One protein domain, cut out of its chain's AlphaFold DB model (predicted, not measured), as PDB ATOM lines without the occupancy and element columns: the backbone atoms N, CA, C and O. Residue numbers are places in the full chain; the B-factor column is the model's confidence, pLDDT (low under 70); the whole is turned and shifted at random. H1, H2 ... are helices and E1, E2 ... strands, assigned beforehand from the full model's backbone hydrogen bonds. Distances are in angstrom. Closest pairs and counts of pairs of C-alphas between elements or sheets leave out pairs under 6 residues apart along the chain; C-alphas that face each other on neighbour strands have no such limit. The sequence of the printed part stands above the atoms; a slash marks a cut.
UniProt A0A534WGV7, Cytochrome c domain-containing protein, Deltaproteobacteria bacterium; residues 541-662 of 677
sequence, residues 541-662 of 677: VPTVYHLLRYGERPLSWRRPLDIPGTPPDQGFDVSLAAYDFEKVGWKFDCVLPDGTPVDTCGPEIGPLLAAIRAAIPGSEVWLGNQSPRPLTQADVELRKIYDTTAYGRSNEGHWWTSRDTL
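This is residues 541 to 662 of the 677 residues of the protein "Cytochrome c domain-containing protein" of Deltaproteobacteria bacterium (UniProt A0A534WGV7). Little regular structure is here: long loops wind round a tiny ladder of E1 and E2 near the middle, with H1 and H3 toward opposite ends and H2 off to one side. Residues 622 to 628 stick out. The printed part has 122 residues, with three named helices and two named strands, in the order H1, E1, H2, H3, E2, holding only 28 of them; the class is mixed. It is compact, radius of gyration of the C-alphas 15.8 A, spanning 48 by 34 by 26 A.

Look first at H1, residues 544 to 548, apart from H2, residues 603 to 613. E1, residues 556 to 558, and E2, residues 641 to 643, are antiparallel neighbours at 162 degrees; find N 557 and O 642 within hydrogen-bond range, 3.1 A. H3, residues 633 to 638, is apart from E1. Every O i to N i+4 pair is within range in H1 and H3, 5 of 7 in H2.

Find C-alpha 544 at (-61.121, -7.865, -49.252), where H1 begins; H2 is 15.3 A long, and E2 ends at C-alpha 643 (-46.274, -12.367, -39.755).

The printed part has no cut; E1 to H2 and H2 to H3 are long links. Residues 613 to 629 have pLDDT under 70.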
ATOM      1  N   VAL A 541     -54.722 -12.154 -44.859       97.62
ATOM      2  CA  VAL A 541     -55.054 -10.949 -45.634       97.62
ATOM      3  C   VAL A 541     -56.097 -10.105 -44.892       97.62
ATOM      4  O   VAL A 541     -57.229 -10.550 -44.738       97.62
ATOM      5  N   PRO A 542     -55.791  -8.871 -44.453       97.50
ATOM      6  CA  PRO A 542     -56.653  -8.154 -43.507       97.50
ATOM      7  C   PRO A 542     -57.960  -7.617 -44.100       97.50
ATOM      8  O   PRO A 542     -58.916  -7.413 -43.352       97.50
ATOM      9  N   THR A 543     -58.014  -7.362 -45.415       98.44
ATOM     10  CA  THR A 543     -59.195  -6.784 -46.080       98.44
ATOM     11  C   THR A 543     -59.478  -7.417 -47.449       98.44
ATOM     12  O   THR A 543     -58.551  -7.870 -48.125       98.44
ATOM     13  N   VAL A 544     -60.736  -7.390 -47.908       98.56
ATOM     14  CA  VAL A 544     -61.121  -7.865 -49.252       98.56
ATOM     15  C   VAL A 544     -60.412  -7.056 -50.337       98.56
ATOM     16  O   VAL A 544     -59.984  -7.623 -51.337       98.56
ATOM     17  N   TYR A 545     -60.205  -5.749 -50.134       98.12
ATOM     18  CA  TYR A 545     -59.392  -4.938 -51.050       98.12
ATOM     19  C   TYR A 545     -58.004  -5.555 -51.287       98.12
ATOM     20  O   TYR A 545     -57.608  -5.746 -52.432       98.12
ATOM     21  N   HIS A 546     -57.288  -5.940 -50.224       96.94
ATOM     22  CA  HIS A 546     -55.968  -6.569 -50.352       96.94
ATOM     23  C   HIS A 546     -56.051  -7.993 -50.932       96.94
ATOM     24  O   HIS A 546     -55.122  -8.446 -51.601       96.94
ATOM     25  N   LEU A 547     -57.177  -8.696 -50.763       96.81
ATOM     26  CA  LEU A 547     -57.420  -9.956 -51.471       96.81
ATOM     27  C   LEU A 547     -57.474  -9.715 -52.989       96.81
ATOM     28  O   LEU A 547     -56.795 -10.421 -53.738       96.81
ATOM     29  N   LEU A 548     -58.184  -8.661 -53.415       96.94
ATOM     30  CA  LEU A 548     -58.326  -8.229 -54.811       96.94
ATOM     31  C   LEU A 548     -57.089  -7.498 -55.382       96.94
ATOM     32  O   LEU A 548     -57.019  -7.246 -56.586       96.94
ATOM     33  N   ARG A 549     -56.110  -7.176 -54.527       94.69
ATOM     34  CA  ARG A 549     -54.841  -6.510 -54.852       94.69
ATOM     35  C   ARG A 549     -53.654  -7.338 -54.369       94.69
ATOM     36  O   ARG A 549     -52.936  -6.938 -53.460       94.69
ATOM     37  N   TYR A 550     -53.433  -8.492 -54.999       91.19
ATOM     38  CA  TYR A 550     -52.406  -9.464 -54.603       91.19
ATOM     39  C   TYR A 550     -51.025  -8.850 -54.285       91.19
ATOM     40  O   TYR A 550     -50.465  -9.136 -53.234       91.19
ATOM     41  N   GLY A 551     -50.518  -7.937 -55.124       89.50
ATOM     42  CA  GLY A 551     -49.213  -7.287 -54.919       89.50
ATOM     43  C   GLY A 551     -49.152  -6.214 -53.818       89.50
ATOM     44  O   GLY A 551     -48.079  -5.679 -53.562       89.50
ATOM     45  N   GLU A 552     -50.278  -5.881 -53.182       92.88
ATOM     46  CA  GLU A 552     -50.385  -4.838 -52.144       92.88
ATOM     47  C   GLU A 552     -50.664  -5.419 -50.752       92.88
ATOM     48  O   GLU A 552     -50.902  -4.676 -49.800       92.88
ATOM     49  N   ARG A 553     -50.658  -6.748 -50.611       94.81
ATOM     50  CA  ARG A 553     -50.913  -7.411 -49.329       94.81
ATOM     51  C   ARG A 553     -49.790  -7.115 -48.327       94.81
ATOM     52  O   ARG A 553     -48.615  -7.169 -48.698       94.81
ATOM     53  N   PRO A 554     -50.122  -6.840 -47.053       94.75
ATOM     54  CA  PRO A 554     -49.113  -6.617 -46.029       94.75
ATOM     55  C   PRO A 554     -48.393  -7.920 -45.663       94.75
ATOM     56  O   PRO A 554     -49.042  -8.950 -45.490       94.75
ATOM     57  N   LEU A 555     -47.067  -7.863 -45.513       92.31
ATOM     58  CA  LEU A 555     -46.224  -8.972 -45.052       92.31
ATOM     59  C   LEU A 555     -46.193  -9.108 -43.524       92.31
ATOM     60  O   LEU A 555     -46.035 -10.202 -42.990       92.31
ATOM     61  N   SER A 556     -46.336  -7.995 -42.804       92.12
ATOM     62  CA  SER A 556     -46.503  -8.019 -41.356       92.12
ATOM     63  C   SER A 556     -47.354  -6.845 -40.889       92.12
ATOM     64  O   SER A 556     -47.198  -5.722 -41.374       92.12
ATOM     65  N   TRP A 557     -48.331  -7.131 -40.028       95.31
ATOM     66  CA  TRP A 557     -49.363  -6.171 -39.651       95.31
ATOM     67  C   TRP A 557     -49.984  -6.489 -38.290       95.31
ATOM     68  O   TRP A 557     -49.973  -7.630 -37.827       95.31
ATOM     69  N   ARG A 558     -50.559  -5.470 -37.647       95.88
ATOM     70  CA  ARG A 558     -51.284  -5.602 -36.375       95.88
ATOM     71  C   ARG A 558     -52.606  -4.845 -36.431       95.88
ATOM     72  O   ARG A 558     -52.640  -3.704 -36.877       95.88
ATOM     73  N   ARG A 559     -53.687  -5.470 -35.958       96.00
ATOM     74  CA  ARG A 559     -55.002  -4.820 -35.806       96.00
ATOM     75  C   ARG A 559     -54.963  -3.748 -34.708       96.00
ATOM     76  O   ARG A 559     -54.167  -3.886 -33.778       96.00
ATOM     77  N   PRO A 560     -55.855  -2.743 -34.746       95.88
ATOM     78  CA  PRO A 560     -56.084  -1.863 -33.614       95.88
ATOM     79  C   PRO A 560     -56.295  -2.654 -32.322       95.88
ATOM     80  O   PRO A 560     -56.955  -3.696 -32.312       95.88
ATOM     81  N   LEU A 561     -55.697  -2.151 -31.250       94.44
ATOM     82  CA  LEU A 561     -55.881  -2.666 -29.902       94.44
ATOM     83  C   LEU A 561     -56.955  -1.845 -29.190       94.44
ATOM     84  O   LEU A 561     -57.158  -0.678 -29.531       94.44
ATOM     85  N   ASP A 562     -57.601  -2.438 -28.193       89.56
ATOM     86  CA  ASP A 562     -58.545  -1.722 -27.337       89.56
ATOM     87  C   ASP A 562     -57.842  -0.579 -26.586       89.56
ATOM     88  O   ASP A 562     -56.765  -0.752 -26.005       89.56
ATOM     89  N   ILE A 563     -58.446   0.618 -26.613       84.88
ATOM     90  CA  ILE A 563     -57.910   1.824 -25.964       84.88
ATOM     91  C   ILE A 563     -59.018   2.555 -25.169       84.88
ATOM     92  O   ILE A 563     -59.953   3.077 -25.783       84.88
ATOM     93  N   PRO A 564     -58.886   2.700 -23.828       81.06
ATOM     94  CA  PRO A 564     -57.884   2.037 -22.993       81.06
ATOM     95  C   PRO A 564     -58.219   0.543 -22.861       81.06
ATOM     96  O   PRO A 564     -59.335   0.207 -22.482       81.06
ATOM     97  N   GLY A 565     -57.267  -0.344 -23.154       79.56
ATOM     98  CA  GLY A 565     -57.355  -1.745 -22.726       79.56
ATOM     99  C   GLY A 565     -57.151  -1.880 -21.214       79.56
ATOM    100  O   GLY A 565     -56.951  -0.874 -20.524       79.56
ATOM    101  N   THR A 566     -57.164  -3.111 -20.711       82.44
ATOM    102  CA  THR A 566     -57.097  -3.458 -19.286       82.44
ATOM    103  C   THR A 566     -55.663  -3.842 -18.868       82.44
ATOM    104  O   THR A 566     -55.286  -5.011 -18.964       82.44
ATOM    105  N   PRO A 567     -54.812  -2.905 -18.389       77.19
ATOM    106  CA  PRO A 567     -53.374  -3.146 -18.256       77.19
ATOM    107  C   PRO A 567     -53.048  -4.284 -17.268       77.19
ATOM    108  O   PRO A 567     -53.635  -4.332 -16.191       77.19
ATOM    109  N   PRO A 568     -52.060  -5.151 -17.560       78.50
ATOM    110  CA  PRO A 568     -51.118  -5.058 -18.676       78.50
ATOM    111  C   PRO A 568     -51.674  -5.575 -20.010       78.50
ATOM    112  O   PRO A 568     -50.960  -5.524 -21.009       78.50
ATOM    113  N   ASP A 569     -52.904  -6.083 -20.028       81.62
ATOM    114  CA  ASP A 569     -53.527  -6.674 -21.201       81.62
ATOM    115  C   ASP A 569     -54.159  -5.602 -22.103       81.62
ATOM    116  O   ASP A 569     -54.558  -4.520 -21.673       81.62
ATOM    117  N   GLN A 570     -54.191  -5.897 -23.401       88.69
ATOM    118  CA  GLN A 570     -54.898  -5.096 -24.402       88.69
ATOM    119  C   GLN A 570     -55.469  -6.048 -25.452       88.69
ATOM    120  O   GLN A 570     -54.712  -6.723 -26.153       88.69
ATOM    121  N   GLY A 571     -56.791  -6.147 -25.546       93.44
ATOM    122  CA  GLY A 571     -57.453  -6.946 -26.578       93.44
ATOM    123  C   GLY A 571     -57.263  -6.365 -27.981       93.44
ATOM    124  O   GLY A 571     -56.773  -5.246 -28.150       93.44
ATOM    125  N   PHE A 572     -57.656  -7.123 -29.006       96.06
ATOM    126  CA  PHE A 572     -57.931  -6.522 -30.311       96.06
ATOM    127  C   PHE A 572     -59.245  -5.750 -30.238       96.06
ATOM    128  O   PHE A 572     -60.247  -6.315 -29.805       96.06
ATOM    129  N   ASP A 573     -59.256  -4.525 -30.761       96.00
ATOM    130  CA  ASP A 573     -60.486  -3.752 -30.900       96.00
ATOM    131  C   ASP A 573     -61.383  -4.418 -31.953       96.00
ATOM    132  O   ASP A 573     -61.029  -4.588 -33.128       96.00
ATOM    133  N   VAL A 574     -62.547  -4.863 -31.486       94.38
ATOM    134  CA  VAL A 574     -63.590  -5.528 -32.279       94.38
ATOM    135  C   VAL A 574     -64.742  -4.587 -32.633       94.38
ATOM    136  O   VAL A 574     -65.711  -5.003 -33.274       94.38
ATOM    137  N   SER A 575     -64.661  -3.317 -32.239       95.06
ATOM    138  CA  SER A 575     -65.659  -2.305 -32.550       95.06
ATOM    139  C   SER A 575     -65.695  -1.995 -34.046       95.06
ATOM    140  O   SER A 575     -64.735  -2.180 -34.800       95.06
ATOM    141  N   LEU A 576     -66.812  -1.420 -34.497       95.62
ATOM    142  CA  LEU A 576     -66.921  -0.935 -35.872       95.62
ATOM    143  C   LEU A 576     -65.964   0.237 -36.171       95.62
ATOM    144  O   LEU A 576     -65.782   0.575 -37.336       95.62
ATOM    145  N   ALA A 577     -65.355   0.865 -35.156       95.50
ATOM    146  CA  ALA A 577     -64.360   1.919 -35.356       95.50
ATOM    147  C   ALA A 577     -62.999   1.355 -35.798       95.50
ATOM    148  O   ALA A 577     -62.298   2.012 -36.575       95.50
ATOM    149  N   ALA A 578     -62.658   0.134 -35.376       97.12
ATOM    150  CA  ALA A 578     -61.473  -0.600 -35.820       97.12
ATOM    151  C   ALA A 578     -61.634  -1.251 -37.204       97.12
ATOM    152  O   ALA A 578     -60.662  -1.743 -37.781       97.12
ATOM    153  N   TYR A 579     -62.844  -1.233 -37.764       98.12
ATOM    154  CA  TYR A 579     -63.153  -1.827 -39.059       98.12
ATOM    155  C   TYR A 579     -63.013  -0.807 -40.206       98.12
ATOM    156  O   TYR A 579     -63.392   0.361 -40.086       98.12
ATOM    157  N   ASP A 580     -62.461  -1.242 -41.336       98.31
ATOM    158  CA  ASP A 580     -62.373  -0.491 -42.587       98.31
ATOM    159  C   ASP A 580     -63.522  -0.915 -43.513       98.31
ATOM    160  O   ASP A 580     -63.503  -1.978 -44.134       98.31
ATOM    161  N   PHE A 581     -64.556  -0.076 -43.595       97.94
ATOM    162  CA  PHE A 581     -65.720  -0.342 -44.441       97.94
ATOM    163  C   PHE A 581     -65.471  -0.078 -45.926       97.94
ATOM    164  O   PHE A 581     -66.209  -0.614 -46.752       97.94
ATOM    165  N   GLU A 582     -64.467   0.720 -46.289       96.62
ATOM    166  CA  GLU A 582     -64.127   0.959 -47.695       96.62
ATOM    167  C   GLU A 582     -63.443  -0.278 -48.258       96.62
ATOM    168  O   GLU A 582     -63.884  -0.822 -49.268       96.62
ATOM    169  N   LYS A 583     -62.436  -0.781 -47.538       97.94
ATOM    170  CA  LYS A 583     -61.638  -1.939 -47.947       97.94
ATOM    171  C   LYS A 583     -62.221  -3.287 -47.531       97.94
ATOM    172  O   LYS A 583     -61.710  -4.310 -47.992       97.94
ATOM    173  N   VAL A 584     -63.261  -3.274 -46.694       98.50
ATOM    174  CA  VAL A 584     -63.945  -4.440 -46.115       98.50
ATOM    175  C   VAL A 584     -62.948  -5.335 -45.380       98.50
ATOM    176  O   VAL A 584     -62.462  -6.325 -45.918       98.50
ATOM    177  N   GLY A 585     -62.571  -4.931 -44.171       98.38
ATOM    178  CA  GLY A 585     -61.744  -5.736 -43.277       98.38
ATOM    179  C   GLY A 585     -61.326  -4.989 -42.021       98.38
ATOM    180  O   GLY A 585     -61.840  -3.911 -41.732       98.38
ATOM    181  N   TRP A 586     -60.365  -5.530 -41.282       97.94
ATOM    182  CA  TRP A 586     -59.789  -4.808 -40.148       97.94
ATOM    183  C   TRP A 586     -58.837  -3.718 -40.638       97.94
ATOM    184  O   TRP A 586     -58.046  -3.942 -41.557       97.94
ATOM    185  N   LYS A 587     -58.872  -2.549 -39.988       98.06
ATOM    186  CA  LYS A 587     -57.750  -1.608 -40.061       98.06
ATOM    187  C   LYS A 587     -56.502  -2.295 -39.508       98.06
ATOM    188  O   LYS A 587     -56.603  -3.254 -38.740       98.06
ATOM    189  N   PHE A 588     -55.329  -1.803 -39.881       96.94
ATOM    190  CA  PHE A 588     -54.075  -2.333 -39.368       96.94
ATOM    191  C   PHE A 588     -52.951  -1.306 -39.445       96.94
ATOM    192  O   PHE A 588     -52.957  -0.432 -40.312       96.94
ATOM    193  N   ASP A 589     -51.978  -1.477 -38.556       95.50
ATOM    194  CA  ASP A 589     -50.691  -0.798 -38.588       95.50
ATOM    195  C   ASP A 589     -49.629  -1.715 -39.198       95.50
ATOM    196  O   ASP A 589     -49.655  -2.937 -39.005       95.50
ATOM    197  N   CYS A 590     -48.663  -1.111 -39.888       94.00
ATOM    198  CA  CYS A 590     -47.475  -1.803 -40.365       94.00
ATOM    199  C   CYS A 590     -46.440  -1.895 -39.246       94.00
ATOM    200  O   CYS A 590     -45.931  -0.888 -38.752       94.00
ATOM    201  N   VAL A 591     -46.145  -3.123 -38.835       92.19
ATOM    202  CA  VAL A 591     -45.198  -3.425 -37.761       92.19
ATOM    203  C   VAL A 591     -44.337  -4.606 -38.177       92.19
ATOM    204  O   VAL A 591     -44.801  -5.485 -38.894       92.19
ATOM    205  N   LEU A 592     -43.083  -4.627 -37.740       87.75
ATOM    206  CA  LEU A 592     -42.222  -5.798 -37.864       87.75
ATOM    207  C   LEU A 592     -42.589  -6.836 -36.784       87.75
ATOM    208  O   LEU A 592     -43.188  -6.470 -35.772       87.75
ATOM    209  N   PRO A 593     -42.189  -8.113 -36.935       84.56
ATOM    210  CA  PRO A 593     -42.464  -9.170 -35.960       84.56
ATOM    211  C   PRO A 593     -41.914  -8.919 -34.546       84.56
ATOM    212  O   PRO A 593     -42.343  -9.580 -33.607       84.56
ATOM    213  N   ASP A 594     -40.982  -7.977 -34.376       85.00
ATOM    214  CA  ASP A 594     -40.466  -7.530 -33.075       85.00
ATOM    215  C   ASP A 594     -41.252  -6.347 -32.469       85.00
ATOM    216  O   ASP A 594     -40.896  -5.834 -31.408       85.00
ATOM    217  N   GLY A 595     -42.327  -5.908 -33.133       87.62
ATOM    218  CA  GLY A 595     -43.185  -4.799 -32.719       87.62
ATOM    219  C   GLY A 595     -42.751  -3.422 -33.216       87.62
ATOM    220  O   GLY A 595     -43.450  -2.444 -32.943       87.62
ATOM    221  N   THR A 596     -41.641  -3.314 -33.951       90.44
ATOM    222  CA  THR A 596     -41.158  -2.032 -34.479       90.44
ATOM    223  C   THR A 596     -42.116  -1.483 -35.546       90.44
ATOM    224  O   THR A 596     -42.338  -2.162 -36.551       90.44
ATOM    225  N   PRO A 597     -42.670  -0.264 -35.391       92.06
ATOM    226  CA  PRO A 597     -43.492   0.361 -36.424       92.06
ATOM    227  C   PRO A 597     -42.686   0.663 -37.688       92.06
ATOM    228  O   PRO A 597     -41.534   1.095 -37.609       92.06
ATOM    229  N   VAL A 598     -43.309   0.486 -38.849       90.12
ATOM    230  CA  VAL A 598     -42.738   0.821 -40.160       90.12
ATOM    231  C   VAL A 598     -43.765   1.559 -41.012       90.12
ATOM    232  O   VAL A 598     -44.966   1.407 -40.816       90.12
ATOM    233  N   ASP A 599     -43.302   2.359 -41.972       87.19
ATOM    234  CA  ASP A 599     -44.198   3.166 -42.813       87.19
ATOM    235  C   ASP A 599     -44.932   2.330 -43.877       87.19
ATOM    236  O   ASP A 599     -45.993   2.729 -44.360       87.19
ATOM    237  N   THR A 600     -44.379   1.172 -44.262       85.56
ATOM    238  CA  THR A 600     -44.949   0.290 -45.287       85.56
ATOM    239  C   THR A 600     -44.931  -1.173 -44.847       85.56
ATOM    240  O   THR A 600     -44.015  -1.637 -44.174       85.56
ATOM    241  N   CYS A 601     -45.962  -1.915 -45.254       83.44
ATOM    242  CA  CYS A 601     -46.095  -3.353 -45.005       83.44
ATOM    243  C   CYS A 601     -45.745  -4.205 -46.239       83.44
ATOM    244  O   CYS A 601     -45.918  -5.421 -46.206       83.44
ATOM    245  N   GLY A 602     -45.389  -3.583 -47.365       78.44
ATOM    246  CA  GLY A 602     -45.321  -4.251 -48.665       78.44
ATOM    247  C   GLY A 602     -44.084  -5.141 -48.853       78.44
ATOM    248  O   GLY A 602     -43.275  -5.300 -47.942       78.44
ATOM    249  N   PRO A 603     -43.865  -5.674 -50.068       71.56
ATOM    250  CA  PRO A 603     -42.724  -6.543 -50.380       71.56
ATOM    251  C   PRO A 603     -41.346  -5.941 -50.054       71.56
ATOM    252  O   PRO A 603     -40.378  -6.666 -49.834       71.56
ATOM    253  N   GLU A 604     -41.265  -4.610 -49.994       79.94
ATOM    254  CA  GLU A 604     -40.064  -3.825 -49.697       79.94
ATOM    255  C   GLU A 604     -39.396  -4.211 -48.367       79.94
ATOM    256  O   GLU A 604     -38.168  -4.186 -48.269       79.94
ATOM    257  N   ILE A 605     -40.181  -4.619 -47.362       79.38
ATOM    258  CA  ILE A 605     -39.659  -5.023 -46.047       79.38
ATOM    259  C   ILE A 605     -39.250  -6.505 -45.984       79.38
ATOM    260  O   ILE A 605     -38.687  -6.938 -44.982       79.38
ATOM    261  N   GLY A 606     -39.463  -7.287 -47.049       78.00
ATOM    262  CA  GLY A 606     -39.203  -8.733 -47.086       78.00
ATOM    263  C   GLY A 606     -37.794  -9.157 -46.634       78.00
ATOM    264  O   GLY A 606     -37.679 -10.024 -45.764       78.00
ATOM    265  N   PRO A 607     -36.702  -8.547 -47.145       79.88
ATOM    266  CA  PRO A 607     -35.345  -8.877 -46.697       79.88
ATOM    267  C   PRO A 607     -35.099  -8.583 -45.209       79.88
ATOM    268  O   PRO A 607     -34.384  -9.333 -44.545       79.88
ATOM    269  N   LEU A 608     -35.696  -7.508 -44.682       77.50
ATOM    270  CA  LEU A 608     -35.600  -7.142 -43.268       77.50
ATOM    271  C   LEU A 608     -36.363  -8.143 -42.389       77.50
ATOM    272  O   LEU A 608     -35.826  -8.597 -41.381       77.50
ATOM    273  N   LEU A 609     -37.565  -8.546 -42.810       76.69
ATOM    274  CA  LEU A 609     -38.367  -9.569 -42.133       76.69
ATOM    275  C   LEU A 609     -37.619 -10.901 -42.025       76.69
ATOM    276  O   LEU A 609     -37.534 -11.470 -40.939       76.69
ATOM    277  N   ALA A 610     -37.005 -11.361 -43.119       73.06
ATOM    278  CA  ALA A 610     -36.224 -12.597 -43.122       73.06
ATOM    279  C   ALA A 610     -35.053 -12.558 -42.119       73.06
ATOM    280  O   ALA A 610     -34.773 -13.555 -41.453       73.06
ATOM    281  N   ALA A 611     -34.390 -11.405 -41.981       70.50
ATOM    282  CA  ALA A 611     -33.294 -11.220 -41.032       70.50
ATOM    283  C   ALA A 611     -33.771 -11.193 -39.569       70.50
ATOM    284  O   ALA A 611     -33.136 -11.805 -38.710       70.50
ATOM    285  N   ILE A 612     -34.891 -10.517 -39.288       72.62
ATOM    286  CA  ILE A 612     -35.474 -10.426 -37.939       72.62
ATOM    287  C   ILE A 612     -36.015 -11.783 -37.488       72.62
ATOM    288  O   ILE A 612     -35.741 -12.206 -36.368       72.62
ATOM    289  N   ARG A 613     -36.717 -12.512 -38.363       66.69
ATOM    290  CA  ARG A 613     -37.289 -13.828 -38.042       66.69
ATOM    291  C   ARG A 613     -36.225 -14.831 -37.599       66.69
ATOM    292  O   ARG A 613     -36.414 -15.503 -36.594       66.69
ATOM    293  N   ALA A 614     -35.076 -14.874 -38.275       58.59
ATOM    294  CA  ALA A 614     -33.956 -15.727 -37.863       58.59
ATOM    295  C   ALA A 614     -33.433 -15.412 -36.443       58.59
ATOM    296  O   ALA A 614     -32.775 -16.252 -35.829       58.59
ATOM    297  N   ALA A 615     -33.713 -14.212 -35.922       53.88
ATOM    298  CA  ALA A 615     -33.324 -13.765 -34.590       53.88
ATOM    299  C   ALA A 615     -34.434 -13.912 -33.528       53.88
ATOM    300  O   ALA A 615     -34.117 -13.857 -32.339       53.88
ATOM    301  N   ILE A 616     -35.703 -14.116 -33.920       57.22
ATOM    302  CA  ILE A 616     -36.835 -14.310 -32.998       57.22
ATOM    303  C   ILE A 616     -37.018 -15.810 -32.729       57.22
ATOM    304  O   ILE A 616     -37.441 -16.559 -33.608       57.22
ATOM    305  N   PRO A 617     -36.744 -16.299 -31.510       45.47
ATOM    306  CA  PRO A 617     -36.907 -17.714 -31.222       45.47
ATOM    307  C   PRO A 617     -38.394 -18.052 -31.028       45.47
ATOM    308  O   PRO A 617     -39.029 -17.494 -30.136       45.47
ATOM    309  N   GLY A 618     -38.922 -18.998 -31.813       46.62
ATOM    310  CA  GLY A 618     -40.331 -19.429 -31.764       46.62
ATOM    311  C   GLY A 618     -41.042 -19.431 -33.122       46.62
ATOM    312  O   GLY A 618     -42.133 -19.972 -33.231       46.62
ATOM    313  N   SER A 619     -40.406 -18.900 -34.170       41.91
ATOM    314  CA  SER A 619     -40.915 -18.935 -35.548       41.91
ATOM    315  C   SER A 619     -40.676 -20.268 -36.279       41.91
ATOM    316  O   SER A 619     -40.868 -20.346 -37.492       41.91
ATOM    317  N   GLU A 620     -40.177 -21.283 -35.576       48.91
ATOM    318  CA  GLU A 620     -39.762 -22.588 -36.099       48.91
ATOM    319  C   GLU A 620     -40.749 -23.671 -35.650       48.91
ATOM    320  O   GLU A 620     -41.318 -23.588 -34.560       48.91
ATOM    321  N   VAL A 621     -40.916 -24.705 -36.484       49.09
ATOM    322  CA  VAL A 621     -41.720 -25.893 -36.171       49.09
ATOM    323  C   VAL A 621     -41.219 -26.487 -34.863       49.09
ATOM    324  O   VAL A 621     -40.078 -26.936 -34.741       49.09
ATOM    325  N   TRP A 622     -42.091 -26.478 -33.872       45.88
ATOM    326  CA  TRP A 622     -41.809 -27.067 -32.583       45.88
ATOM    327  C   TRP A 622     -41.757 -28.584 -32.737       45.88
ATOM    328  O   TRP A 622     -42.714 -29.223 -33.171       45.88
ATOM    329  N   LEU A 623     -40.601 -29.164 -32.430       47.31
ATOM    330  CA  LEU A 623     -40.451 -30.611 -32.389       47.31
ATOM    331  C   LEU A 623     -41.121 -31.141 -31.117       47.31
ATOM    332  O   LEU A 623     -40.976 -30.526 -30.062       47.31
ATOM    333  N   GLY A 624     -41.737 -32.324 -31.218       42.22
ATOM    334  CA  GLY A 624     -42.504 -33.046 -30.187       42.22
ATOM    335  C   GLY A 624     -41.922 -33.184 -28.776       42.22
ATOM    336  O   GLY A 624     -42.571 -33.740 -27.900       42.22
ATOM    337  N   ASN A 625     -40.688 -32.736 -28.559       41.59
ATOM    338  CA  ASN A 625     -39.910 -32.937 -27.344       41.59
ATOM    339  C   ASN A 625     -39.262 -31.645 -26.809       41.59
ATOM    340  O   ASN A 625     -38.329 -31.706 -26.007       41.59
ATOM    341  N   GLN A 626     -39.681 -30.467 -27.275       48.44
ATOM    342  CA  GLN A 626     -39.310 -29.223 -26.596       48.44
ATOM    343  C   GLN A 626     -40.247 -29.030 -25.378       48.44
ATOM    344  O   GLN A 626     -41.298 -29.656 -25.285       48.44
ATOM    345  N   SER A 627     -39.865 -28.233 -24.376       51.22
ATOM    346  CA  SER A 627     -40.766 -27.847 -23.267       51.22
ATOM    347  C   SER A 627     -41.305 -26.441 -23.517       51.22
ATOM    348  O   SER A 627     -40.502 -25.609 -23.955       51.22
ATOM    349  N   PRO A 628     -42.614 -26.168 -23.294       56.44
ATOM    350  CA  PRO A 628     -43.206 -24.880 -23.635       56.44
ATOM    351  C   PRO A 628     -42.363 -23.764 -23.034       56.44
ATOM    352  O   PRO A 628     -42.067 -23.773 -21.834       56.44
ATOM    353  N   ARG A 629     -41.884 -22.846 -23.877       64.12
ATOM    354  CA  ARG A 629     -41.031 -21.763 -23.391       64.12
ATOM    355  C   ARG A 629     -41.872 -20.870 -22.470       64.12
ATOM    356  O   ARG A 629     -43.015 -20.575 -22.810       64.12
ATOM    357  N   PRO A 630     -41.321 -20.395 -21.340       70.75
ATOM    358  CA  PRO A 630     -41.997 -19.389 -20.541       70.75
ATOM    359  C   PRO A 630     -42.350 -18.139 -21.359       70.75
ATOM    360  O   PRO A 630     -41.447 -17.528 -21.928       70.75
ATOM    361  N   LEU A 631     -43.630 -17.758 -21.393       82.31
ATOM    362  CA  LEU A 631     -44.098 -16.532 -22.043       82.31
ATOM    363  C   LEU A 631     -44.009 -15.342 -21.076       82.31
ATOM    364  O   LEU A 631     -44.535 -15.383 -19.956       82.31
ATOM    365  N   THR A 632     -43.333 -14.282 -21.512       87.38
ATOM    366  CA  THR A 632     -43.346 -12.954 -20.883       87.38
ATOM    367  C   THR A 632     -44.522 -12.123 -21.401       87.38
ATOM    368  O   THR A 632     -45.122 -12.458 -22.420       87.38
ATOM    369  N   GLN A 633     -44.839 -10.996 -20.750       87.62
ATOM    370  CA  GLN A 633     -45.857 -10.082 -21.285       87.62
ATOM    371  C   GLN A 633     -45.469  -9.544 -22.670       87.62
ATOM    372  O   GLN A 633     -46.330  -9.410 -23.528       87.62
ATOM    373  N   ALA A 634     -44.180  -9.284 -22.915       87.25
ATOM    374  CA  ALA A 634     -43.716  -8.860 -24.232       87.25
ATOM    375  C   ALA A 634     -43.996  -9.932 -25.297       87.25
ATOM    376  O   ALA A 634     -44.483  -9.597 -26.370       87.25
ATOM    377  N   ASP A 635     -43.784 -11.214 -24.978       86.50
ATOM    378  CA  ASP A 635     -44.121 -12.312 -25.893       86.50
ATOM    379  C   ASP A 635     -45.630 -12.346 -26.195       86.50
ATOM    380  O   ASP A 635     -46.020 -12.505 -27.348       86.50
ATOM    381  N   VAL A 636     -46.486 -12.127 -25.186       88.75
ATOM    382  CA  VAL A 636     -47.951 -12.038 -25.367       88.75
ATOM    383  C   VAL A 636     -48.343 -10.874 -26.288       88.75
ATOM    384  O   VAL A 636     -49.235 -11.025 -27.124       88.75
ATOM    385  N   GLU A 637     -47.673  -9.724 -26.184       89.25
ATOM    386  CA  GLU A 637     -47.912  -8.579 -27.073       89.25
ATOM    387  C   GLU A 637     -47.461  -8.848 -28.516       89.25
ATOM    388  O   GLU A 637     -48.165  -8.477 -29.458       89.25
ATOM    389  N   LEU A 638     -46.331  -9.535 -28.713       89.69
ATOM    390  CA  LEU A 638     -45.835  -9.890 -30.049       89.69
ATOM    391  C   LEU A 638     -46.760 -10.876 -30.777       89.69
ATOM    392  O   LEU A 638     -46.902 -10.801 -31.995       89.69
ATOM    393  N   ARG A 639     -47.485 -11.736 -30.049       91.19
ATOM    394  CA  ARG A 639     -48.484 -12.667 -30.621       91.19
ATOM    395  C   ARG A 639     -49.715 -11.979 -31.231       91.19
ATOM    396  O   ARG A 639     -50.513 -12.627 -31.911       91.19
ATOM    397  N   LYS A 640     -49.865 -10.666 -31.029       93.38
ATOM    398  CA  LYS A 640     -50.887  -9.821 -31.676       93.38
ATOM    399  C   LYS A 640     -50.461  -9.346 -33.071       93.38
ATOM    400  O   LYS A 640     -51.239  -8.677 -33.747       93.38
ATOM    401  N   ILE A 641     -49.243  -9.667 -33.499       93.25
ATOM    402  CA  ILE A 641     -48.717  -9.335 -34.822       93.25
ATOM    403  C   ILE A 641     -48.926 -10.532 -35.748       93.25
ATOM    404  O   ILE A 641     -48.611 -11.677 -35.413       93.25
ATOM    405  N   TYR A 642     -49.468 -10.269 -36.932       93.31
ATOM    406  CA  TYR A 642     -49.517 -11.250 -38.001       93.31
ATOM    407  C   TYR A 642     -48.235 -11.146 -38.832       93.31
ATOM    408  O   TYR A 642     -47.937 -10.088 -39.380       93.31
ATOM    409  N   ASP A 643     -47.474 -12.237 -38.919       89.12
ATOM    410  CA  ASP A 643     -46.274 -12.367 -39.755       89.12
ATOM    411  C   ASP A 643     -46.544 -13.408 -40.841       89.12
ATOM    412  O   ASP A 643     -46.712 -14.596 -40.546       89.12
ATOM    413  N   THR A 644     -46.595 -12.966 -42.098       91.50
ATOM    414  CA  THR A 644     -46.915 -13.842 -43.231       91.50
ATOM    415  C   THR A 644     -45.722 -14.678 -43.692       91.50
ATOM    416  O   THR A 644     -45.857 -15.510 -44.584       91.50
ATOM    417  N   THR A 645     -44.538 -14.476 -43.111       84.62
ATOM    418  CA  THR A 645     -43.324 -15.243 -43.432       84.62
ATOM    419  C   THR A 645     -43.161 -16.496 -42.565       84.62
ATOM    420  O   THR A 645     -42.288 -17.331 -42.823       84.62
ATOM    421  N   ALA A 646     -44.001 -16.643 -41.538       82.62
ATOM    422  CA  ALA A 646     -44.044 -17.815 -40.680       82.62
ATOM    423  C   ALA A 646     -44.702 -19.021 -41.377       82.62
ATOM    424  O   ALA A 646     -45.485 -18.881 -42.320       82.62
ATOM    425  N   TYR A 647     -44.371 -20.231 -40.917       84.19
ATOM    426  CA  TYR A 647     -44.885 -21.473 -41.500       84.19
ATOM    427  C   TYR A 647     -46.418 -21.517 -41.432       84.19
ATOM    428  O   TYR A 647     -46.985 -21.271 -40.370       84.19
ATOM    429  N   GLY A 648     -47.092 -21.837 -42.540       87.12
ATOM    430  CA  GLY A 648     -48.556 -21.904 -42.589       87.12
ATOM    431  C   GLY A 648     -49.262 -20.544 -42.699       87.12
ATOM    432  O   GLY A 648     -50.484 -20.503 -42.816       87.12
ATOM    433  N   ARG A 649     -48.531 -19.419 -42.664       91.69
ATOM    434  CA  ARG A 649     -49.096 -18.056 -42.575       91.69
ATOM    435  C   ARG A 649     -48.902 -17.214 -43.837       91.69
ATOM    436  O   ARG A 649     -49.190 -16.019 -43.822       91.69
ATOM    437  N   SER A 650     -48.450 -17.814 -44.936       93.25
ATOM    438  CA  SER A 650     -48.249 -17.098 -46.194       93.25
ATOM    439  C   SER A 650     -49.526 -16.397 -46.666       93.25
ATOM    440  O   SER A 650     -50.611 -16.983 -46.676       93.25
ATOM    441  N   ASN A 651     -49.375 -15.136 -47.080       95.06
ATOM    442  CA  ASN A 651     -50.419 -14.311 -47.694       95.06
ATOM    443  C   ASN A 651     -50.445 -14.436 -49.227       95.06
ATOM    444  O   ASN A 651     -51.100 -13.637 -49.903       95.06
ATOM    445  N   GLU A 652     -49.718 -15.409 -49.773       94.75
ATOM    446  CA  GLU A 652     -49.611 -15.662 -51.202       94.75
ATOM    447  C   GLU A 652     -50.893 -16.284 -51.785       94.75
ATOM    448  O   GLU A 652     -51.852 -16.602 -51.078       94.75
ATOM    449  N   GLY A 653     -50.926 -16.457 -53.107       93.69
ATOM    450  CA  GLY A 653     -52.035 -17.110 -53.799       93.69
ATOM    451  C   GLY A 653     -53.244 -16.224 -54.046       93.69
ATOM    452  O   GLY A 653     -53.232 -15.027 -53.770       93.69
ATOM    453  N   HIS A 654     -54.293 -16.798 -54.641       93.81
ATOM    454  CA  HIS A 654     -55.397 -16.023 -55.214       93.81
ATOM    455  C   HIS A 654     -54.833 -14.866 -56.076       93.81
ATOM    456  O   HIS A 654     -55.186 -13.697 -55.932       93.81
ATOM    457  N   TRP A 655     -53.821 -15.201 -56.883       86.12
ATOM    458  CA  TRP A 655     -52.853 -14.258 -57.460       86.12
ATOM    459  C   TRP A 655     -53.395 -13.507 -58.683       86.12
ATOM    460  O   TRP A 655     -52.857 -12.480 -59.086       86.12
ATOM    461  N   TRP A 656     -54.471 -14.021 -59.274       84.88
ATOM    462  CA  TRP A 656     -55.112 -13.491 -60.476       84.88
ATOM    463  C   TRP A 656     -55.962 -12.245 -60.223       84.88
ATOM    464  O   TRP A 656     -56.480 -11.669 -61.172       84.88
ATOM    465  N   THR A 657     -56.134 -11.809 -58.976       89.00
ATOM    466  CA  THR A 657     -56.744 -10.512 -58.659       89.00
ATOM    467  C   THR A 657     -55.653  -9.504 -58.315       89.00
ATOM    468  O   THR A 657     -55.099  -9.506 -57.213       89.00
ATOM    469  N   SER A 658     -55.310  -8.668 -59.294       88.38
ATOM    470  CA  SER A 658     -54.230  -7.683 -59.221       88.38
ATOM    471  C   SER A 658     -54.604  -6.406 -59.985       88.38
ATOM    472  O   SER A 658     -55.697  -6.288 -60.538       88.38
ATOM    473  N   ARG A 659     -53.687  -5.429 -60.033       89.38
ATOM    474  CA  ARG A 659     -53.836  -4.233 -60.885       89.38
ATOM    475  C   ARG A 659     -53.859  -4.552 -62.380       89.38
ATOM    476  O   ARG A 659     -54.394  -3.759 -63.148       89.38
ATOM    477  N   ASP A 660     -53.325  -5.702 -62.780       86.25
ATOM    478  CA  ASP A 660     -53.288  -6.119 -64.183       86.25
ATOM    479  C   ASP A 660     -54.629  -6.698 -64.648       86.25
ATOM    480  O   ASP A 660     -54.932  -6.684 -65.840       86.25
ATOM    481  N   THR A 661     -55.441  -7.209 -63.718       86.94
ATOM    482  CA  THR A 661     -56.696  -7.906 -64.033       86.94
ATOM    483  C   THR A 661     -57.944  -7.136 -63.626       86.94
ATOM    484  O   THR A 661     -58.991  -7.300 -64.254       86.94
ATOM    485  N   LEU A 662     -57.850  -6.273 -62.614       91.38
ATOM    486  CA  LEU A 662     -58.948  -5.448 -62.123       91.38
ATOM    487  C   LEU A 662     -58.504  -3.984 -62.061       91.38
ATOM    488  O   LEU A 662     -57.504  -3.655 -61.429       91.38
TER     489      LEU A 662